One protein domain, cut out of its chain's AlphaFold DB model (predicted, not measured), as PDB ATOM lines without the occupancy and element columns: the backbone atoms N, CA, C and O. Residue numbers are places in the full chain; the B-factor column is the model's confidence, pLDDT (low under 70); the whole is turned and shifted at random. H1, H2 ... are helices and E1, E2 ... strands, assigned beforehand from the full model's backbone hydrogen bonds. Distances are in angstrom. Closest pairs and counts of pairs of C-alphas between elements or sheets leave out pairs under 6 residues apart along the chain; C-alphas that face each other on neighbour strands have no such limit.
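AT A GLANCE: This is residues 523 to 648 and 670 to 699 of the 821 residues of an uncharacterized protein of Laetiporus sulphureus 93-53 (UniProt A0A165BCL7). A strongly twisted five-stranded sheet makes the main body, with the long helix H5 packed along one face over E6 and E5; the small hairpin of E1 and E2 reaches out at one end as an arm, and short helices sit round the sheet. After E7 a long stretch with no named element, residues 680 to 699, loops away from the sheet. The printed part has 156 residues, with five named helices and seven named strands in the order H1 E1 E2 E3 E4 H2 H3 H4 H5 E5 E6 E7. The large sheet runs E4 E3 E7 E6 E5, all antiparallel; the class is mixed, though under half of the residues are in named elements. The whole is compact, with a radius of gyration of the C-alphas of 16.2 A and spans of 54 by 38 by 27 A.

IN THESE COORDINATES: Find C-alpha 523 at (-15.386, -7.195, -25.035), where H1, residues 523 to 527, begins. Next come E1, 535 to 537, and E2, 547 to 549; E2 runs on into E3, 552 to 557, 16.0 A long, at 50 degrees. E4, 563 to 566, is followed by H2, 570 to 574, H3, 578 to 581, and H4, 586 to 589. From C-alpha 595 at (3.565, 13.414, -11.852), H5 runs 24.0 A to residue 611. E5, 621 to 628, 21.0 A, bends by 59 degrees at residue 624; E6, 634 to 643, spans 27.2 A. E7, 673 to 679, 19.7 A, ends at C-alpha 679, (-10.948, 12.777, -21.693).

HOW THE PARTS SIT: Look first at hairpin E1 and E2, with N 535 and O 549 2.9 A apart, within hydrogen-bond range. In the large sheet, look for such pairs at N 564 and O 556, 2.8 A, in hairpin E3 and E4; N 555 and O 675, 2.8 A, between E3 and E7; N 640 and O 676, 2.8 A, between E6 and E7; and N 637 and O 625, 2.8 A, in hairpin E5 and E6. H5 and this sheet form two layers, a helix on one face: its height is 8.9 A, and it runs along E6 at 0 degrees on the local plane. The closest C-alphas of H5 and E5, Ala 598 and Cys 625, are 6.1 A apart. H4, on the same face at a height of 4.3 A, only just above the sheet's level, lies over none of the strands. H4 and H5 only just touch, with 3 pairs of C-alphas within 8 A, through residues 599 to 603 of H5 alone; the closest are Arg 587 and Gln 599, 5.4 A. H2, on the opposite face at 6.9 A, is also over none. H1 only grazes the sheet with residues 524 to 525, and H3 with 578 to 581. Each O i to N i+4 pair in H1, H2 and H5 is within hydrogen-bond range; H3 and H4 are too short for such a pair.

THE WHOLE: The C-alphas farthest apart are those of Ala 542 and Thr 648, 54.2 A. Residues 649 to 669 are not printed; C-alphas 648 and 670 are 12.4 A apart across this cut. Of the links that are printed whole, none is long. Mean pLDDT of the printed part is 78.7; look for values under 70 at residues 537 to 547, 612 to 619, 644 to 648, 670 to 671 and 681 to 690.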
ATOM      1  N   GLY A 523     -14.991  -6.998 -26.432       83.56
ATOM      2  CA  GLY A 523     -15.386  -7.195 -25.035       83.56
ATOM      3  C   GLY A 523     -14.552  -6.423 -24.001       83.56
ATOM      4  O   GLY A 523     -15.144  -5.756 -23.150       83.56
ATOM      5  N   PRO A 524     -13.206  -6.468 -24.037       83.88
ATOM      6  CA  PRO A 524     -12.362  -5.606 -23.208       83.88
ATOM      7  C   PRO A 524     -12.663  -4.108 -23.365       83.88
ATOM      8  O   PRO A 524     -12.642  -3.389 -22.367       83.88
ATOM      9  N   ILE A 525     -12.988  -3.644 -24.581       85.69
ATOM     10  CA  ILE A 525     -13.380  -2.248 -24.842       85.69
ATOM     11  C   ILE A 525     -14.731  -1.936 -24.186       85.69
ATOM     12  O   ILE A 525     -14.885  -0.891 -23.561       85.69
ATOM     13  N   GLU A 526     -15.714  -2.839 -24.257       83.50
ATOM     14  CA  GLU A 526     -17.003  -2.626 -23.585       83.50
ATOM     15  C   GLU A 526     -16.827  -2.465 -22.066       83.50
ATOM     16  O   GLU A 526     -17.406  -1.561 -21.453       83.50
ATOM     17  N   ARG A 527     -15.984  -3.315 -21.461       83.75
ATOM     18  CA  ARG A 527     -15.734  -3.335 -20.012       83.75
ATOM     19  C   ARG A 527     -14.911  -2.133 -19.528       83.75
ATOM     20  O   ARG A 527     -15.150  -1.672 -18.415       83.75
ATOM     21  N   SER A 528     -14.044  -1.556 -20.366       84.25
ATOM     22  CA  SER A 528     -13.354  -0.272 -20.115       84.25
ATOM     23  C   SER A 528     -14.196   0.977 -20.450       84.25
ATOM     24  O   SER A 528     -13.679   2.098 -20.532       84.25
ATOM     25  N   GLY A 529     -15.510   0.819 -20.645       79.12
ATOM     26  CA  GLY A 529     -16.428   1.933 -20.877       79.12
ATOM     27  C   GLY A 529     -16.548   2.378 -22.337       79.12
ATOM     28  O   GLY A 529     -16.820   3.549 -22.583       79.12
ATOM     29  N   GLY A 530     -16.333   1.482 -23.301       84.12
ATOM     30  CA  GLY A 530     -16.679   1.678 -24.712       84.12
ATOM     31  C   GLY A 530     -15.811   2.696 -25.459       84.12
ATOM     32  O   GLY A 530     -14.617   2.847 -25.183       84.12
ATOM     33  N   LEU A 531     -16.438   3.389 -26.410       84.31
ATOM     34  CA  LEU A 531     -15.858   4.474 -27.204       84.31
ATOM     35  C   LEU A 531     -16.466   5.818 -26.781       84.31
ATOM     36  O   LEU A 531     -17.658   5.899 -26.477       84.31
ATOM     37  N   SER A 532     -15.655   6.869 -26.780       83.38
ATOM     38  CA  SER A 532     -16.078   8.240 -26.487       83.38
ATOM     39  C   SER A 532     -16.614   8.906 -27.754       83.38
ATOM     40  O   SER A 532     -15.866   9.077 -28.709       83.38
ATOM     41  N   ALA A 533     -17.883   9.319 -27.760       76.50
ATOM     42  CA  ALA A 533     -18.437  10.100 -28.869       76.50
ATOM     43  C   ALA A 533     -17.738  11.477 -28.993       76.50
ATOM     44  O   ALA A 533     -17.381  12.057 -27.954       76.50
ATOM     45  N   PRO A 534     -17.566  12.015 -30.218       77.12
ATOM     46  CA  PRO A 534     -17.031  13.356 -30.439       77.12
ATOM     47  C   PRO A 534     -17.975  14.445 -29.898       77.12
ATOM     48  O   PRO A 534     -19.119  14.187 -29.518       77.12
ATOM     49  N   VAL A 535     -17.487  15.685 -29.837       79.75
ATOM     50  CA  VAL A 535     -18.280  16.865 -29.451       79.75
ATOM     51  C   VAL A 535     -18.310  17.848 -30.606       79.75
ATOM     52  O   VAL A 535     -17.259  18.289 -31.061       79.75
ATOM     53  N   VAL A 536     -19.508  18.246 -31.031       73.31
ATOM     54  CA  VAL A 536     -19.688  19.378 -31.947       73.31
ATOM     55  C   VAL A 536     -19.245  20.657 -31.237       73.31
ATOM     56  O   VAL A 536     -19.839  21.060 -30.235       73.31
ATOM     57  N   ALA A 537     -18.200  21.303 -31.747       67.88
ATOM     58  CA  ALA A 537     -17.816  22.630 -31.300       67.88
ATOM     59  C   ALA A 537     -18.780  23.666 -31.893       67.88
ATOM     60  O   ALA A 537     -18.873  23.821 -33.109       67.88
ATOM     61  N   HIS A 538     -19.486  24.399 -31.033       56.94
ATOM     62  CA  HIS A 538     -20.170  25.622 -31.440       56.94
ATOM     63  C   HIS A 538     -19.157  26.770 -31.440       56.94
ATOM     64  O   HIS A 538     -18.661  27.149 -30.378       56.94
ATOM     65  N   THR A 539     -18.851  27.322 -32.613       53.72
ATOM     66  CA  THR A 539     -18.271  28.666 -32.718       53.72
ATOM     67  C   THR A 539     -19.394  29.700 -32.594       53.72
ATOM     68  O   THR A 539     -20.536  29.442 -32.975       53.72
ATOM     69  N   ASP A 540     -19.090  30.892 -32.074       50.62
ATOM     70  CA  ASP A 540     -20.080  31.979 -31.942       50.62
ATOM     71  C   ASP A 540     -20.477  32.608 -33.304       50.62
ATOM     72  O   ASP A 540     -21.341  33.485 -33.369       50.62
ATOM     73  N   ASN A 541     -19.862  32.156 -34.407       51.00
ATOM     74  CA  ASN A 541     -20.130  32.597 -35.773       51.00
ATOM     75  C   ASN A 541     -21.137  31.656 -36.455       51.00
ATOM     76  O   ASN A 541     -20.798  30.538 -36.833       51.00
ATOM     77  N   ALA A 542     -22.358  32.132 -36.706       50.28
ATOM     78  CA  ALA A 542     -23.451  31.337 -37.287       50.28
ATOM     79  C   ALA A 542     -23.289  30.937 -38.781       50.28
ATOM     80  O   ALA A 542     -24.273  30.559 -39.417       50.28
ATOM     81  N   GLU A 543     -22.081  31.038 -39.345       48.88
ATOM     82  CA  GLU A 543     -21.760  30.748 -40.755       48.88
ATOM     83  C   GLU A 543     -20.539  29.812 -40.936       48.88
ATOM     84  O   GLU A 543     -20.183  29.502 -42.071       48.88
ATOM     85  N   GLU A 544     -19.900  29.343 -39.855       49.59
ATOM     86  CA  GLU A 544     -18.776  28.390 -39.920       49.59
ATOM     87  C   GLU A 544     -19.246  26.926 -39.785       49.59
ATOM     88  O   GLU A 544     -20.305  26.642 -39.226       49.59
ATOM     89  N   GLU A 545     -18.469  25.981 -40.330       52.78
ATOM     90  CA  GLU A 545     -18.802  24.547 -40.320       52.78
ATOM     91  C   GLU A 545     -18.853  23.964 -38.895       52.78
ATOM     92  O   GLU A 545     -18.057  24.321 -38.024       52.78
ATOM     93  N   HIS A 546     -19.749  22.996 -38.668       57.75
ATOM     94  CA  HIS A 546     -19.791  22.220 -37.427       57.75
ATOM     95  C   HIS A 546     -18.541  21.334 -37.303       57.75
ATOM     96  O   HIS A 546     -18.495  20.223 -37.829       57.75
ATOM     97  N   VAL A 547     -17.522  21.812 -36.586       65.88
ATOM     98  CA  VAL A 547     -16.304  21.035 -36.325       65.88
ATOM     99  C   VAL A 547     -16.562  20.030 -35.202       65.88
ATOM    100  O   VAL A 547     -16.665  20.398 -34.031       65.88
ATOM    101  N   GLU A 548     -16.634  18.746 -35.547       73.69
ATOM    102  CA  GLU A 548     -16.559  17.659 -34.568       73.69
ATOM    103  C   GLU A 548     -15.139  17.556 -33.988       73.69
ATOM    104  O   GLU A 548     -14.152  17.499 -34.723       73.69
ATOM    105  N   LEU A 549     -15.032  17.516 -32.657       80.75
ATOM    106  CA  LEU A 549     -13.777  17.331 -31.932       80.75
ATOM    107  C   LEU A 549     -13.752  15.974 -31.225       80.75
ATOM    108  O   LEU A 549     -14.621  15.663 -30.404       80.75
ATOM    109  N   GLU A 550     -12.719  15.188 -31.517       85.81
ATOM    110  CA  GLU A 550     -12.499  13.866 -30.931       85.81
ATOM    111  C   GLU A 550     -12.215  13.944 -29.421       85.81
ATOM    112  O   GLU A 550     -11.423  14.766 -28.947       85.81
ATOM    113  N   ARG A 551     -12.857  13.063 -28.641       87.38
ATOM    114  CA  ARG A 551     -12.715  13.007 -27.170       87.38
ATOM    115  C   ARG A 551     -11.718  11.973 -26.665       87.38
ATOM    116  O   ARG A 551     -11.414  11.947 -25.468       87.38
ATOM    117  N   GLU A 552     -11.242  11.110 -27.548       91.12
ATOM    118  CA  GLU A 552     -10.243  10.101 -27.249       91.12
ATOM    119  C   GLU A 552      -9.249   9.964 -28.399       91.12
ATOM    120  O   GLU A 552      -9.532  10.340 -29.531       91.12
ATOM    121  N   PHE A 553      -8.074   9.412 -28.114       91.31
ATOM    122  CA  PHE A 553      -7.146   8.998 -29.158       91.31
ATOM    123  C   PHE A 553      -6.584   7.612 -28.875       91.31
ATOM    124  O   PHE A 553      -6.445   7.188 -27.727       91.31
ATOM    125  N   TRP A 554      -6.240   6.922 -29.958       92.00
ATOM    126  CA  TRP A 554      -5.671   5.582 -29.933       92.00
ATOM    127  C   TRP A 554      -4.192   5.616 -30.322       92.00
ATOM    128  O   TRP A 554      -3.765   6.417 -31.160       92.00
ATOM    129  N   GLY A 555      -3.408   4.726 -29.726       89.44
ATOM    130  CA  GLY A 555      -1.990   4.558 -30.008       89.44
ATOM    131  C   GLY A 555      -1.512   3.128 -29.776       89.44
ATOM    132  O   GLY A 555      -2.214   2.293 -29.208       89.44
ATOM    133  N   VAL A 556      -0.293   2.854 -30.228       88.19
ATOM    134  CA  VAL A 556       0.399   1.575 -30.049       88.19
ATOM    135  C   VAL A 556       1.702   1.848 -29.311       88.19
ATOM    136  O   VAL A 556       2.481   2.706 -29.729       88.19
ATOM    137  N   LEU A 557       1.923   1.125 -28.217       87.38
ATOM    138  CA  LEU A 557       3.075   1.236 -27.330       87.38
ATOM    139  C   LEU A 557       3.985   0.008 -27.467       87.38
ATOM    140  O   LEU A 557       3.507  -1.121 -27.623       87.38
ATOM    141  N   SER A 558       5.293   0.218 -27.341       86.94
ATOM    142  CA  SER A 558       6.231  -0.834 -26.937       86.94
ATOM    143  C   SER A 558       6.127  -1.115 -25.431       86.94
ATOM    144  O   SER A 558       5.491  -0.376 -24.677       86.94
ATOM    145  N   THR A 559       6.757  -2.203 -24.988       83.06
ATOM    146  CA  THR A 559       6.723  -2.710 -23.603       83.06
ATOM    147  C   THR A 559       7.324  -1.749 -22.563       83.06
ATOM    148  O   THR A 559       7.007  -1.842 -21.383       83.06
ATOM    149  N   ASP A 560       8.147  -0.788 -22.991       85.62
ATOM    150  CA  ASP A 560       8.734   0.297 -22.185       85.62
ATOM    151  C   ASP A 560       7.833   1.547 -22.049       85.62
ATOM    152  O   ASP A 560       8.161   2.488 -21.311       85.62
ATOM    153  N   GLY A 561       6.714   1.572 -22.783       87.81
ATOM    154  CA  GLY A 561       5.775   2.686 -22.862       87.81
ATOM    155  C   GLY A 561       6.085   3.721 -23.949       87.81
ATOM    156  O   GLY A 561       5.503   4.806 -23.905       87.81
ATOM    157  N   THR A 562       6.978   3.443 -24.906       91.50
ATOM    158  CA  THR A 562       7.250   4.346 -26.042       91.50
ATOM    159  C   THR A 562       6.163   4.247 -27.122       91.50
ATOM    160  O   THR A 562       5.772   3.156 -27.531       91.50
ATOM    161  N   PHE A 563       5.668   5.388 -27.616       85.88
ATOM    162  CA  PHE A 563       4.668   5.442 -28.687       85.88
ATOM    163  C   PHE A 563       5.271   5.047 -30.041       85.88
ATOM    164  O   PHE A 563       5.978   5.830 -30.678       85.88
ATOM    165  N   LEU A 564       4.927   3.851 -30.517       84.12
ATOM    166  CA  LEU A 564       5.253   3.354 -31.857       84.12
ATOM    167  C   LEU A 564       4.326   3.954 -32.926       84.12
ATOM    168  O   LEU A 564       4.735   4.166 -34.066       84.12
ATOM    169  N   PHE A 565       3.072   4.233 -32.557       82.69
ATOM    170  CA  PHE A 565       2.093   4.923 -33.398       82.69
ATOM    171  C   PHE A 565       1.051   5.671 -32.551       82.69
ATOM    172  O   PHE A 565       0.736   5.235 -31.443       82.69
ATOM    173  N   VAL A 566       0.489   6.758 -33.092       84.94
ATOM    174  CA  VAL A 566      -0.632   7.518 -32.512       84.94
ATOM    175  C   VAL A 566      -1.542   8.024 -33.636       84.94
ATOM    176  O   VAL A 566      -1.040   8.547 -34.632       84.94
ATOM    177  N   GLY A 567      -2.862   7.892 -33.484       81.12
ATOM    178  CA  GLY A 567      -3.850   8.450 -34.416       81.12
ATOM    179  C   GLY A 567      -4.000   9.973 -34.293       81.12
ATOM    180  O   GLY A 567      -3.751  10.549 -33.233       81.12
ATOM    181  N   ALA A 568      -4.432  10.638 -35.370       82.31
ATOM    182  CA  ALA A 568      -4.477  12.104 -35.467       82.31
ATOM    183  C   ALA A 568      -5.278  12.817 -34.356       82.31
ATOM    184  O   ALA A 568      -4.910  13.932 -33.988       82.31
ATOM    185  N   ALA A 569      -6.292  12.164 -33.776       85.50
ATOM    186  CA  ALA A 569      -7.118  12.673 -32.673       85.50
ATOM    187  C   ALA A 569      -6.323  13.134 -31.429       85.50
ATOM    188  O   ALA A 569      -6.818  13.926 -30.627       85.50
ATOM    189  N   VAL A 570      -5.054  12.723 -31.273       87.88
ATOM    190  CA  VAL A 570      -4.155  13.260 -30.229       87.88
ATOM    191  C   VAL A 570      -3.971  14.784 -30.323       87.88
ATOM    192  O   VAL A 570      -3.737  15.440 -29.305       87.88
ATOM    193  N   ARG A 571      -4.147  15.363 -31.519       88.06
ATOM    194  CA  ARG A 571      -4.175  16.814 -31.739       88.06
ATOM    195  C   ARG A 571      -5.374  17.466 -31.057       88.06
ATOM    196  O   ARG A 571      -5.224  18.528 -30.469       88.06
ATOM    197  N   ASP A 572      -6.532  16.826 -31.091       87.50
ATOM    198  CA  ASP A 572      -7.785  17.428 -30.632       87.50
ATOM    199  C   ASP A 572      -7.959  17.212 -29.113       87.50
ATOM    200  O   ASP A 572      -8.400  18.102 -28.382       87.50
ATOM    201  N   VAL A 573      -7.455  16.083 -28.595       89.56
ATOM    202  CA  VAL A 573      -7.408  15.778 -27.155       89.56
ATOM    203  C   VAL A 573      -6.288  16.540 -26.421       89.56
ATOM    204  O   VAL A 573      -6.540  17.137 -25.366       89.56
ATOM    205  N   LEU A 574      -5.052  16.533 -26.949       91.19
ATOM    206  CA  LEU A 574      -3.849  17.048 -26.264       91.19
ATOM    207  C   LEU A 574      -3.120  18.209 -26.976       91.19
ATOM    208  O   LEU A 574      -2.150  18.744 -26.432       91.19
ATOM    209  N   GLY A 575      -3.527  18.611 -28.179       87.81
ATOM    210  CA  GLY A 575      -2.876  19.685 -28.944       87.81
ATOM    211  C   GLY A 575      -1.607  19.282 -29.708       87.81
ATOM    212  O   GLY A 575      -1.071  20.112 -30.437       87.81
ATOM    213  N   TRP A 576      -1.101  18.052 -29.557       86.62
ATOM    214  CA  TRP A 576       0.143  17.590 -30.198       86.62
ATOM    215  C   TRP A 576      -0.089  17.035 -31.606       86.62
ATOM    216  O   TRP A 576      -1.063  16.330 -31.851       86.62
ATOM    217  N   GLY A 577       0.840  17.273 -32.533       82.81
ATOM    218  CA  GLY A 577       0.846  16.545 -33.804       82.81
ATOM    219  C   GLY A 577       1.239  15.079 -33.588       82.81
ATOM    220  O   GLY A 577       2.168  14.806 -32.835       82.81
ATOM    221  N   ALA A 578       0.604  14.120 -34.272       78.19
ATOM    222  CA  ALA A 578       0.923  12.693 -34.101       78.19
ATOM    223  C   ALA A 578       2.423  12.380 -34.314       78.19
ATOM    224  O   ALA A 578       3.032  11.660 -33.523       78.19
ATOM    225  N   GLY A 579       3.052  13.007 -35.316       76.25
ATOM    226  CA  GLY A 579       4.499  12.918 -35.556       76.25
ATOM    227  C   GLY A 579       5.385  13.635 -34.526       76.25
ATOM    228  O   GLY A 579       6.580  13.375 -34.487       76.25
ATOM    229  N   GLU A 580       4.829  14.506 -33.675       82.44
ATOM    230  CA  GLU A 580       5.540  15.062 -32.515       82.44
ATOM    231  C   GLU A 580       5.549  14.082 -31.327       82.44
ATOM    232  O   GLU A 580       6.418  14.212 -30.465       82.44
ATOM    233  N   VAL A 581       4.583  13.150 -31.258       80.94
ATOM    234  CA  VAL A 581       4.376  12.207 -30.137       80.94
ATOM    235  C   VAL A 581       5.025  10.843 -30.385       80.94
ATOM    236  O   VAL A 581       5.526  10.235 -29.440       80.94
ATOM    237  N   ILE A 582       5.045  10.359 -31.630       83.38
ATOM    238  CA  ILE A 582       5.719   9.101 -31.992       83.38
ATOM    239  C   ILE A 582       7.199   9.162 -31.575       83.38
ATOM    240  O   ILE A 582       7.894  10.141 -31.841       83.38
ATOM    241  N   GLY A 583       7.674   8.117 -30.897       83.12
ATOM    242  CA  GLY A 583       9.016   8.046 -30.315       83.12
ATOM    243  C   GLY A 583       9.178   8.714 -28.941       83.12
ATOM    244  O   GLY A 583      10.256   8.606 -28.363       83.12
ATOM    245  N   ARG A 584       8.144   9.364 -28.386       90.25
ATOM    246  CA  ARG A 584       8.111   9.764 -26.964       90.25
ATOM    247  C   ARG A 584       7.540   8.653 -26.095       90.25
ATOM    248  O   ARG A 584       6.788   7.803 -26.574       90.25
ATOM    249  N   THR A 585       7.833   8.699 -24.802       92.06
ATOM    250  CA  THR A 585       7.245   7.775 -23.831       92.06
ATOM    251  C   THR A 585       5.921   8.308 -23.283       92.06
ATOM    252  O   THR A 585       5.717   9.517 -23.146       92.06
ATOM    253  N   LEU A 586       5.005   7.409 -22.915       91.69
ATOM    254  CA  LEU A 586       3.735   7.756 -22.274       91.69
ATOM    255  C   LEU A 586       3.955   8.576 -20.987       91.69
ATOM    256  O   LEU A 586       3.253   9.561 -20.754       91.69
ATOM    257  N   ARG A 587       4.989   8.230 -20.204       90.50
ATOM    258  CA  ARG A 587       5.404   8.948 -18.986       90.50
ATOM    259  C   ARG A 587       5.812  10.407 -19.239       90.50
ATOM    260  O   ARG A 587       5.535  11.243 -18.382       90.50
ATOM    261  N   ASP A 588       6.385  10.755 -20.397       90.31
ATOM    262  CA  ASP A 588       6.759  12.147 -20.720       90.31
ATOM    263  C   ASP A 588       5.537  13.073 -20.757       90.31
ATOM    264  O   ASP A 588       5.594  14.232 -20.324       90.31
ATOM    265  N   LEU A 589       4.413  12.553 -21.254       91.38
ATOM    266  CA  LEU A 589       3.163  13.294 -21.387       91.38
ATOM    267  C   LEU A 589       2.391  13.414 -20.063       91.38
ATOM    268  O   LEU A 589       1.538  14.289 -19.960       91.38
ATOM    269  N   ILE A 590       2.685  12.598 -19.045       92.56
ATOM    270  CA  ILE A 590       2.016  12.662 -17.734       92.56
ATOM    271  C   ILE A 590       2.442  13.927 -16.973       92.56
ATOM    272  O   ILE A 590       3.628  14.253 -16.876       92.56
ATOM    273  N   GLY A 591       1.459  14.648 -16.437       88.12
ATOM    274  CA  GLY A 591       1.589  15.853 -15.622       88.12
ATOM    275  C   GLY A 591       0.882  15.705 -14.271       88.12
ATOM    276  O   GLY A 591       1.020  14.686 -13.598       88.12
ATOM    277  N   GLY A 592       0.145  16.739 -13.876       85.38
ATOM    278  CA  GLY A 592      -0.538  16.843 -12.591       85.38
ATOM    279  C   GLY A 592       0.345  17.361 -11.458       85.38
ATOM    280  O   GLY A 592       1.521  17.684 -11.642       85.38
ATOM    281  N   ALA A 593      -0.235  17.437 -10.258       76.62
ATOM    282  CA  ALA A 593       0.453  17.907  -9.050       76.62
ATOM    283  C   ALA A 593       1.498  16.912  -8.495       76.62
ATOM    284  O   ALA A 593       2.409  17.314  -7.773       76.62
ATOM    285  N   ALA A 594       1.379  15.623  -8.833       83.69
ATOM    286  CA  ALA A 594       2.268  14.547  -8.386       83.69
ATOM    287  C   ALA A 594       2.660  13.617  -9.559       83.69
ATOM    288  O   ALA A 594       2.333  12.426  -9.544       83.69
ATOM    289  N   PRO A 595       3.358  14.133 -10.593       86.56
ATOM    290  CA  PRO A 595       3.565  13.414 -11.852       86.56
ATOM    291  C   PRO A 595       4.339  12.107 -11.670       86.56
ATOM    292  O   PRO A 595       4.006  11.121 -12.314       86.56
ATOM    293  N   ALA A 596       5.313  12.067 -10.756       88.69
ATOM    294  CA  ALA A 596       6.127  10.878 -10.501       88.69
ATOM    295  C   ALA A 596       5.309   9.674  -9.989       88.69
ATOM    296  O   ALA A 596       5.620   8.537 -10.331       88.69
ATOM    297  N   GLU A 597       4.247   9.908  -9.212       89.81
ATOM    298  CA  GLU A 597       3.378   8.826  -8.728       89.81
ATOM    299  C   GLU A 597       2.426   8.349  -9.831       89.81
ATOM    300  O   GLU A 597       2.258   7.149 -10.030       89.81
ATOM    301  N   ALA A 598       1.870   9.275 -10.622       87.81
ATOM    302  CA  ALA A 598       1.059   8.928 -11.788       87.81
ATOM    303  C   ALA A 598       1.871   8.161 -12.853       87.81
ATOM    304  O   ALA A 598       1.374   7.194 -13.426       87.81
ATOM    305  N   GLN A 599       3.134   8.543 -13.075       91.25
ATOM    306  CA  GLN A 599       4.087   7.800 -13.907       91.25
ATOM    307  C   GLN A 599       4.332   6.395 -13.342       91.25
ATOM    308  O   GLN A 599       4.166   5.421 -14.071       91.25
ATOM    309  N   ARG A 600       4.625   6.270 -12.039       91.06
ATOM    310  CA  ARG A 600       4.848   4.978 -11.371       91.06
ATOM    311  C   ARG A 600       3.657   4.025 -11.511       91.06
ATOM    312  O   ARG A 600       3.862   2.855 -11.813       91.06
ATOM    313  N   VAL A 601       2.427   4.518 -11.343       91.62
ATOM    314  CA  VAL A 601       1.202   3.711 -11.499       91.62
ATOM    315  C   VAL A 601       0.976   3.292 -12.957       91.62
ATOM    316  O   VAL A 601       0.637   2.139 -13.207       91.62
ATOM    317  N   VAL A 602       1.195   4.183 -13.931       90.19
ATOM    318  CA  VAL A 602       1.085   3.831 -15.361       90.19
ATOM    319  C   VAL A 602       2.147   2.810 -15.777       90.19
ATOM    320  O   VAL A 602       1.841   1.895 -16.535       90.19
ATOM    321  N   GLU A 603       3.375   2.928 -15.271       90.38
ATOM    322  CA  GLU A 603       4.447   1.957 -15.522       90.38
ATOM    323  C   GLU A 603       4.174   0.602 -14.852       90.38
ATOM    324  O   GLU A 603       4.429  -0.436 -15.461       90.38
ATOM    325  N   GLU A 604       3.604   0.585 -13.642       90.25
ATOM    326  CA  GLU A 604       3.223  -0.653 -12.955       90.25
ATOM    327  C   GLU A 604       2.066  -1.377 -13.668       90.25
ATOM    328  O   GLU A 604       2.145  -2.587 -13.884       90.25
ATOM    329  N   GLU A 605       1.023  -0.662 -14.103       90.31
ATOM    330  CA  GLU A 605      -0.068  -1.266 -14.881       90.31
ATOM    331  C   GLU A 605       0.375  -1.698 -16.286       90.31
ATOM    332  O   GLU A 605      -0.045  -2.755 -16.752       90.31
ATOM    333  N   LEU A 606       1.276  -0.959 -16.947       88.88
ATOM    334  CA  LEU A 606       1.872  -1.405 -18.210       88.88
ATOM    335  C   LEU A 606       2.684  -2.695 -18.019       88.88
ATOM    336  O   LEU A 606       2.515  -3.642 -18.785       88.88
ATOM    337  N   ALA A 607       3.504  -2.774 -16.966       87.00
ATOM    338  CA  ALA A 607       4.262  -3.979 -16.641       87.00
ATOM    339  C   ALA A 607       3.345  -5.182 -16.349       87.00
ATOM    340  O   ALA A 607       3.645  -6.291 -16.790       87.00
ATOM    341  N   ARG A 608       2.199  -4.975 -15.681       84.81
ATOM    342  CA  ARG A 608       1.164  -6.011 -15.487       84.81
ATOM    343  C   ARG A 608       0.555  -6.465 -16.821       84.81
ATOM    344  O   ARG A 608       0.517  -7.662 -17.083       84.81
ATOM    345  N   VAL A 609       0.184  -5.533 -17.704       83.62
ATOM    346  CA  VAL A 609      -0.336  -5.825 -19.060       83.62
ATOM    347  C   VAL A 609       0.676  -6.591 -19.928       83.62
ATOM    348  O   VAL A 609       0.274  -7.391 -20.773       83.62
ATOM    349  N   CYS A 610       1.980  -6.389 -19.725       80.31
ATOM    350  CA  CYS A 610       3.031  -7.162 -20.394       80.31
ATOM    351  C   CYS A 610       3.298  -8.533 -19.739       80.31
ATOM    352  O   CYS A 610       3.642  -9.477 -20.449       80.31
ATOM    353  N   ALA A 611       3.137  -8.656 -18.416       76.38
ATOM    354  CA  ALA A 611       3.381  -9.888 -17.660       76.38
ATOM    355  C   ALA A 611       2.206 -10.888 -17.682       76.38
ATOM    356  O   ALA A 611       2.412 -12.087 -17.480       76.38
ATOM    357  N   GLU A 612       0.979 -10.423 -17.920       68.44
ATOM    358  CA  GLU A 612      -0.208 -11.272 -18.029       68.44
ATOM    359  C   GLU A 612      -0.212 -12.043 -19.362       68.44
ATOM    360  O   GLU A 612      -0.508 -11.512 -20.434       68.44
ATOM    361  N   GLY A 613       0.164 -13.323 -19.284       54.00
ATOM    362  CA  GLY A 613       0.264 -14.218 -20.437       54.00
ATOM    363  C   GLY A 613      -1.087 -14.540 -21.098       54.00
ATOM    364  O   GLY A 613      -2.142 -14.451 -20.463       54.00
ATOM    365  N   PRO A 614      -1.079 -14.954 -22.380       51.06
ATOM    366  CA  PRO A 614      -2.304 -15.221 -23.120       51.06
ATOM    367  C   PRO A 614      -3.098 -16.385 -22.507       51.06
ATOM    368  O   PRO A 614      -2.603 -17.505 -22.416       51.06
ATOM    369  N   GLY A 615      -4.350 -16.119 -22.117       48.44
ATOM    370  CA  GLY A 615      -5.328 -17.145 -21.726       48.44
ATOM    371  C   GLY A 615      -6.002 -16.957 -20.362       48.44
ATOM    372  O   GLY A 615      -6.999 -17.625 -20.102       48.44
ATOM    373  N   VAL A 616      -5.528 -16.046 -19.503       40.34
ATOM    374  CA  VAL A 616      -6.115 -15.819 -18.167       40.34
ATOM    375  C   VAL A 616      -6.579 -14.371 -18.015       40.34
ATOM    376  O   VAL A 616      -5.761 -13.463 -17.991       40.34
ATOM    377  N   GLY A 617      -7.892 -14.156 -17.875       53.62
ATOM    378  CA  GLY A 617      -8.451 -12.897 -17.356       53.62
ATOM    379  C   GLY A 617      -8.094 -11.619 -18.129       53.62
ATOM    380  O   GLY A 617      -7.795 -10.609 -17.497       53.62
ATOM    381  N   MET A 618      -8.124 -11.651 -19.470       58.06
ATOM    382  CA  MET A 618      -7.812 -10.499 -20.337       58.06
ATOM    383  C   MET A 618      -8.796  -9.322 -20.158       58.06
ATOM    384  O   MET A 618      -9.733  -9.142 -20.940       58.06
ATOM    385  N   ASP A 619      -8.546  -8.501 -19.142       66.62
ATOM    386  CA  ASP A 619      -9.214  -7.225 -18.888       66.62
ATOM    387  C   ASP A 619      -8.244  -6.055 -19.065       66.62
ATOM    388  O   ASP A 619      -7.112  -6.073 -18.581       66.62
ATOM    389  N   ALA A 620      -8.702  -5.004 -19.743       84.00
ATOM    390  CA  ALA A 620      -7.894  -3.821 -19.995       84.00
ATOM    391  C   ALA A 620      -7.567  -3.080 -18.687       84.00
ATOM    392  O   ALA A 620      -8.468  -2.758 -17.905       84.00
ATOM    393  N   ARG A 621      -6.288  -2.776 -18.441       89.31
ATOM    394  CA  ARG A 621      -5.886  -2.013 -17.249       89.31
ATOM    395  C   ARG A 621      -6.136  -0.532 -17.481       89.31
ATOM    396  O   ARG A 621      -5.858  -0.010 -18.556       89.31
ATOM    397  N   THR A 622      -6.715   0.133 -16.487       90.38
ATOM    398  CA  THR A 622      -7.275   1.480 -16.640       90.38
ATOM    399  C   THR A 622      -6.751   2.400 -15.544       90.38
ATOM    400  O   THR A 622      -7.062   2.204 -14.371       90.38
ATOM    401  N   VAL A 623      -5.989   3.425 -15.926       91.56
ATOM    402  CA  VAL A 623      -5.396   4.415 -15.016       91.56
ATOM    403  C   VAL A 623      -6.000   5.787 -15.292       91.56
ATOM    404  O   VAL A 623      -6.138   6.191 -16.442       91.56
ATOM    405  N   SER A 624      -6.364   6.525 -14.242       92.38
ATOM    406  CA  SER A 624      -6.768   7.933 -14.364       92.38
ATOM    407  C   SER A 624      -5.604   8.829 -13.947       92.38
ATOM    408  O   SER A 624      -5.041   8.638 -12.871       92.38
ATOM    409  N   CYS A 625      -5.221   9.778 -14.796       92.94
ATOM    410  CA  CYS A 625      -4.096  10.684 -14.563       92.94
ATOM    411  C   CYS A 625      -4.321  12.028 -15.272       92.94
ATOM    412  O   CYS A 625      -5.344  12.233 -15.922       92.94
ATOM    413  N   GLU A 626      -3.381  12.961 -15.149       93.81
ATOM    414  CA  GLU A 626      -3.410  14.232 -15.879       93.81
ATOM    415  C   GLU A 626      -2.308  14.228 -16.942       93.81
ATOM    416  O   GLU A 626      -1.182  13.812 -16.664       93.81
ATOM    417  N   MET A 627      -2.610  14.678 -18.161       94.25
ATOM    418  CA  MET A 627      -1.651  14.771 -19.267       94.25
ATOM    419  C   MET A 627      -1.399  16.222 -19.678       94.25
ATOM    420  O   MET A 627      -2.292  17.070 -19.636       94.25
ATOM    421  N   LYS A 628      -0.160  16.503 -20.090       93.62
ATOM    422  CA  LYS A 628       0.323  17.808 -20.553       93.62
ATOM    423  C   LYS A 628      -0.128  18.063 -21.989       93.62
ATOM    424  O   LYS A 628       0.221  17.311 -22.907       93.62
ATOM    425  N   ARG A 629      -0.840  19.165 -22.192       93.25
ATOM    426  CA  ARG A 629      -1.188  19.677 -23.516       93.25
ATOM    427  C   ARG A 629      -0.030  20.470 -24.125       93.25
ATOM    428  O   ARG A 629       0.862  20.935 -23.415       93.25
ATOM    429  N   ARG A 630      -0.035  20.630 -25.452       91.12
ATOM    430  CA  ARG A 630       1.014  21.360 -26.200       91.12
ATOM    431  C   ARG A 630       1.102  22.851 -25.846       91.12
ATOM    432  O   ARG A 630       2.158  23.453 -26.013       91.12
ATOM    433  N   ASP A 631       0.016  23.433 -25.346       89.12
ATOM    434  CA  ASP A 631      -0.069  24.814 -24.844       89.12
ATOM    435  C   ASP A 631       0.480  24.990 -23.408       89.12
ATOM    436  O   ASP A 631       0.535  26.108 -22.901       89.12
ATOM    437  N   GLY A 632       0.899  23.902 -22.750       86.31
ATOM    438  CA  GLY A 632       1.360  23.897 -21.359       86.31
ATOM    439  C   GLY A 632       0.247  23.739 -20.318       86.31
ATOM    440  O   GLY A 632       0.552  23.604 -19.131       86.31
ATOM    441  N   THR A 633      -1.025  23.703 -20.730       91.75
ATOM    442  CA  THR A 633      -2.138  23.329 -19.849       91.75
ATOM    443  C   THR A 633      -2.116  21.827 -19.545       91.75
ATOM    444  O   THR A 633      -1.319  21.056 -20.090       91.75
ATOM    445  N   GLN A 634      -2.977  21.394 -18.629       91.62
ATOM    446  CA  GLN A 634      -3.106  19.992 -18.246       91.62
ATOM    447  C   GLN A 634      -4.569  19.575 -18.330       91.62
ATOM    448  O   GLN A 634      -5.466  20.389 -18.111       91.62
ATOM    449  N   VAL A 635      -4.803  18.315 -18.685       92.81
ATOM    450  CA  VAL A 635      -6.146  17.759 -18.832       92.81
ATOM    451  C   VAL A 635      -6.216  16.379 -18.193       92.81
ATOM    452  O   VAL A 635      -5.337  15.540 -18.397       92.81
ATOM    453  N   SER A 636      -7.251  16.152 -17.390       93.38
ATOM    454  CA  SER A 636      -7.506  14.864 -16.752       93.38
ATOM    455  C   SER A 636      -7.977  13.846 -17.797       93.38
ATOM    456  O   SER A 636      -8.859  14.131 -18.611       93.38
ATOM    457  N   VAL A 637      -7.398  12.649 -17.777       93.75
ATOM    458  CA  VAL A 637      -7.648  11.574 -18.743       93.75
ATOM    459  C   VAL A 637      -7.832  10.224 -18.059       93.75
ATOM    460  O   VAL A 637      -7.406  10.006 -16.924       93.75
ATOM    461  N   GLN A 638      -8.431   9.297 -18.795       93.50
ATOM    462  CA  GLN A 638      -8.434   7.872 -18.507       93.50
ATOM    463  C   GLN A 638      -7.613   7.158 -19.587       93.50
ATOM    464  O   GLN A 638      -7.994   7.144 -20.756       93.50
ATOM    465  N   VAL A 639      -6.477   6.590 -19.191       93.75
ATOM    466  CA  VAL A 639      -5.598   5.772 -20.031       93.75
ATOM    467  C   VAL A 639      -6.008   4.313 -19.869       93.75
ATOM    468  O   VAL A 639      -5.977   3.781 -18.760       93.75
ATOM    469  N   VAL A 640      -6.383   3.665 -20.968       92.50
ATOM    470  CA  VAL A 640      -6.756   2.250 -21.023       92.50
ATOM    471  C   VAL A 640      -5.706   1.490 -21.832       92.50
ATOM    472  O   VAL A 640      -5.436   1.829 -22.984       92.50
ATOM    473  N   LEU A 641      -5.119   0.463 -21.220       91.19
ATOM    474  CA  LEU A 641      -4.065  -0.378 -21.776       91.19
ATOM    475  C   LEU A 641      -4.615  -1.777 -22.076       91.19
ATOM    476  O   LEU A 641      -5.096  -2.478 -21.182       91.19
ATOM    477  N   TYR A 642      -4.506  -2.191 -23.335       86.69
ATOM    478  CA  TYR A 642      -4.940  -3.491 -23.837       86.69
ATOM    479  C   TYR A 642      -3.728  -4.294 -24.325       86.69
ATOM    480  O   TYR A 642      -2.994  -3.846 -25.211       86.69
ATOM    481  N   ARG A 643      -3.534  -5.516 -23.819       79.25
ATOM    482  CA  ARG A 643      -2.577  -6.458 -24.418       79.25
ATOM    483  C   ARG A 643      -3.136  -6.933 -25.759       79.25
ATOM    484  O   ARG A 643      -4.256  -7.437 -25.803       79.25
ATOM    485  N   SER A 644      -2.366  -6.798 -26.842       68.81
ATOM    486  CA  SER A 644      -2.708  -7.463 -28.105       68.81
ATOM    487  C   SER A 644      -2.793  -8.970 -27.875       68.81
ATOM    488  O   SER A 644      -1.891  -9.535 -27.261       68.81
ATOM    489  N   GLN A 645      -3.819  -9.637 -28.396       63.12
ATOM    490  CA  GLN A 645      -3.846 -11.096 -28.432       63.12
ATOM    491  C   GLN A 645      -2.823 -11.603 -29.450       63.12
ATOM    492  O   GLN A 645      -2.828 -11.185 -30.608       63.12
ATOM    493  N   ASP A 646      -1.965 -12.529 -29.036       56.16
ATOM    494  CA  ASP A 646      -1.067 -13.221 -29.953       56.16
ATOM    495  C   ASP A 646      -1.854 -14.352 -30.633       56.16
ATOM    496  O   ASP A 646      -2.036 -15.435 -30.087       56.16
ATOM    497  N   GLY A 647      -2.394 -14.060 -31.824       45.53
ATOM    498  CA  GLY A 647      -3.302 -14.937 -32.583       45.53
ATOM    499  C   GLY A 647      -2.670 -16.197 -33.191       45.53
ATOM    500  O   GLY A 647      -3.299 -16.856 -34.017       45.53
ATOM    501  N   THR A 648      -1.444 -16.522 -32.793       42.47
ATOM    502  CA  THR A 648      -0.717 -17.737 -33.159       42.47
ATOM    503  C   THR A 648      -0.270 -18.386 -31.857       42.47
ATOM    504  O   THR A 648       0.355 -17.710 -31.040       42.47
ATOM    505  N   GLN A 670       6.777 -10.781 -26.929       59.28
ATOM    506  CA  GLN A 670       5.922  -9.747 -26.336       59.28
ATOM    507  C   GLN A 670       5.344  -8.840 -27.434       59.28
ATOM    508  O   GLN A 670       5.999  -7.914 -27.913       59.28
ATOM    509  N   GLY A 671       4.105  -9.126 -27.848       62.84
ATOM    510  CA  GLY A 671       3.354  -8.285 -28.781       62.84
ATOM    511  C   GLY A 671       3.077  -6.879 -28.215       62.84
ATOM    512  O   GLY A 671       3.036  -6.703 -26.994       62.84
ATOM    513  N   PRO A 672       2.879  -5.864 -29.077       75.81
ATOM    514  CA  PRO A 672       2.710  -4.481 -28.643       75.81
ATOM    515  C   PRO A 672       1.419  -4.267 -27.839       75.81
ATOM    516  O   PRO A 672       0.423  -4.980 -28.000       75.81
ATOM    517  N   VAL A 673       1.426  -3.234 -26.997       85.62
ATOM    518  CA  VAL A 673       0.274  -2.829 -26.181       85.62
ATOM    519  C   VAL A 673      -0.525  -1.772 -26.938       85.62
ATOM    520  O   VAL A 673       0.031  -0.785 -27.418       85.62
ATOM    521  N   VAL A 674      -1.839  -1.957 -27.054       88.25
ATOM    522  CA  VAL A 674      -2.743  -0.942 -27.613       88.25
ATOM    523  C   VAL A 674      -3.200  -0.030 -26.478       88.25
ATOM    524  O   VAL A 674      -3.537  -0.496 -25.392       88.25
ATOM    525  N   CYS A 675      -3.199   1.277 -26.720       91.75
ATOM    526  CA  CYS A 675      -3.546   2.303 -25.744       91.75
ATOM    527  C   CYS A 675      -4.697   3.169 -26.272       91.75
ATOM    528  O   CYS A 675      -4.644   3.632 -27.412       91.75
ATOM    529  N   GLN A 676      -5.709   3.406 -25.440       92.81
ATOM    530  CA  GLN A 676      -6.806   4.346 -25.680       92.81
ATOM    531  C   GLN A 676      -6.780   5.388 -24.561       92.81
ATOM    532  O   GLN A 676      -6.800   5.036 -23.384       92.81
ATOM    533  N   VAL A 677      -6.733   6.671 -24.911       93.31
ATOM    534  CA  VAL A 677      -6.691   7.775 -23.943       93.31
ATOM    535  C   VAL A 677      -7.946   8.619 -24.106       93.31
ATOM    536  O   VAL A 677      -8.107   9.285 -25.124       93.31
ATOM    537  N   LYS A 678      -8.828   8.590 -23.102       92.12
ATOM    538  CA  LYS A 678     -10.125   9.287 -23.077       92.12
ATOM    539  C   LYS A 678     -10.060  10.539 -22.205       92.12
ATOM    540  O   LYS A 678      -9.433  10.511 -21.148       92.12
ATOM    541  N   LEU A 679     -10.762  11.611 -22.572       90.25
ATOM    542  CA  LEU A 679     -10.948  12.777 -21.693       90.25
ATOM    543  C   LEU A 679     -11.817  12.431 -20.470       90.25
ATOM    544  O   LEU A 679     -12.983  12.052 -20.609       90.25
ATOM    545  N   TYR A 680     -11.273  12.612 -19.265       74.06
ATOM    546  CA  TYR A 680     -11.993  12.382 -18.010       74.06
ATOM    547  C   TYR A 680     -13.027  13.496 -17.768       74.06
ATOM    548  O   TYR A 680     -12.832  14.642 -18.169       74.06
ATOM    549  N   GLY A 681     -14.141  13.176 -17.102       60.28
ATOM    550  CA  GLY A 681     -15.169  14.168 -16.760       60.28
ATOM    551  C   GLY A 681     -16.225  14.448 -17.840       60.28
ATOM    552  O   GLY A 681     -16.954  15.431 -17.726       60.28
ATOM    553  N   SER A 682     -16.376  13.591 -18.861       47.78
ATOM    554  CA  SER A 682     -17.583  13.618 -19.703       47.78
ATOM    555  C   SER A 682     -18.808  13.186 -18.883       47.78
ATOM    556  O   SER A 682     -19.051  11.997 -18.679       47.78
ATOM    557  N   GLY A 683     -19.558  14.161 -18.365       39.88
ATOM    558  CA  GLY A 683     -20.734  13.965 -17.512       39.88
ATOM    559  C   GLY A 683     -21.969  13.451 -18.255       39.88
ATOM    560  O   GLY A 683     -23.017  14.085 -18.204       39.88
ATOM    561  N   GLY A 684     -21.863  12.310 -18.936       38.81
ATOM    562  CA  GLY A 684     -22.967  11.690 -19.662       38.81
ATOM    563  C   GLY A 684     -22.881  10.170 -19.628       38.81
ATOM    564  O   GLY A 684     -21.916   9.581 -20.104       38.81
ATOM    565  N   ARG A 685     -23.931   9.506 -19.127       42.06
ATOM    566  CA  ARG A 685     -24.095   8.039 -19.175       42.06
ATOM    567  C   ARG A 685     -24.466   7.527 -20.579       42.06
ATOM    568  O   ARG A 685     -25.176   6.531 -20.702       42.06
ATOM    569  N   SER A 686     -23.962   8.173 -21.634       44.09
ATOM    570  CA  SER A 686     -24.045   7.647 -22.995       44.09
ATOM    571  C   SER A 686     -23.068   6.479 -23.133       44.09
ATOM    572  O   SER A 686     -21.967   6.602 -23.665       44.09
ATOM    573  N   ARG A 687     -23.473   5.317 -22.604       48.97
ATOM    574  CA  ARG A 687     -22.939   4.032 -23.052       48.97
ATOM    575  C   ARG A 687     -23.461   3.841 -24.473       48.97
ATOM    576  O   ARG A 687     -24.494   3.201 -24.652       48.97
ATOM    577  N   SER A 688     -22.776   4.435 -25.450       52.88
ATOM    578  CA  SER A 688     -22.991   4.107 -26.857       52.88
ATOM    579  C   SER A 688     -22.802   2.599 -26.987       52.88
ATOM    580  O   SER A 688     -21.711   2.078 -26.736       52.88
ATOM    581  N   GLY A 689     -23.906   1.885 -27.214       56.56
ATOM    582  CA  GLY A 689     -23.903   0.431 -27.232       56.56
ATOM    583  C   GLY A 689     -23.028  -0.038 -28.381       56.56
ATOM    584  O   GLY A 689     -23.270   0.345 -29.524       56.56
ATOM    585  N   LEU A 690     -22.008  -0.849 -28.091       68.94
ATOM    586  CA  LEU A 690     -21.187  -1.417 -29.152       68.94
ATOM    587  C   LEU A 690     -22.090  -2.269 -30.052       68.94
ATOM    588  O   LEU A 690     -22.674  -3.256 -29.615       68.94
ATOM    589  N   VAL A 691     -22.196  -1.866 -31.319       72.38
ATOM    590  CA  VAL A 691     -22.922  -2.609 -32.367       72.38
ATOM    591  C   VAL A 691     -22.220  -3.943 -32.678       72.38
ATOM    592  O   VAL A 691     -22.826  -4.873 -33.208       72.38
ATOM    593  N   HIS A 692     -20.938  -4.037 -32.326       75.44
ATOM    594  CA  HIS A 692     -20.099  -5.219 -32.455       75.44
ATOM    595  C   HIS A 692     -20.331  -6.208 -31.312       75.44
ATOM    596  O   HIS A 692     -20.510  -5.815 -30.159       75.44
ATOM    597  N   HIS A 693     -20.286  -7.502 -31.620       76.38
ATOM    598  CA  HIS A 693     -20.449  -8.539 -30.613       76.38
ATOM    599  C   HIS A 693     -19.151  -8.734 -29.803       76.38
ATOM    600  O   HIS A 693     -18.038  -8.611 -30.306       76.38
ATOM    601  N   VAL A 694     -19.314  -9.033 -28.510       78.00
ATOM    602  CA  VAL A 694     -18.272  -9.023 -27.461       78.00
ATOM    603  C   VAL A 694     -17.055  -9.909 -27.783       78.00
ATOM    604  O   VAL A 694     -15.950  -9.606 -27.334       78.00
ATOM    605  N   GLY A 695     -17.257 -10.995 -28.539       72.81
ATOM    606  CA  GLY A 695     -16.211 -11.942 -28.950       72.81
ATOM    607  C   GLY A 695     -15.656 -11.739 -30.366       72.81
ATOM    608  O   GLY A 695     -14.845 -12.552 -30.805       72.81
ATOM    609  N   ASP A 696     -16.098 -10.704 -31.081       78.69
ATOM    610  CA  ASP A 696     -15.564 -10.331 -32.395       78.69
ATOM    611  C   ASP A 696     -14.300  -9.466 -32.194       78.69
ATOM    612  O   ASP A 696     -14.143  -8.844 -31.134       78.69
ATOM    613  N   SER A 697     -13.415  -9.364 -33.196       78.44
ATOM    614  CA  SER A 697     -12.236  -8.490 -33.096       78.44
ATOM    615  C   SER A 697     -12.412  -7.145 -33.808       78.44
ATOM    616  O   SER A 697     -13.171  -6.986 -34.764       78.44
ATOM    617  N   VAL A 698     -11.696  -6.137 -33.315       79.25
ATOM    618  CA  VAL A 698     -11.626  -4.773 -33.869       79.25
ATOM    619  C   VAL A 698     -10.901  -4.757 -35.220       79.25
ATOM    620  O   VAL A 698     -11.077  -3.834 -36.010       79.25
ATOM    621  N   PHE A 699     -10.089  -5.783 -35.493       76.62
ATOM    622  CA  PHE A 699      -9.185  -5.860 -36.639       76.62
ATOM    623  C   PHE A 699      -9.396  -7.153 -37.439       76.62
ATOM    624  O   PHE A 699      -8.431  -7.784 -37.874       76.62
TER     625      PHE A 699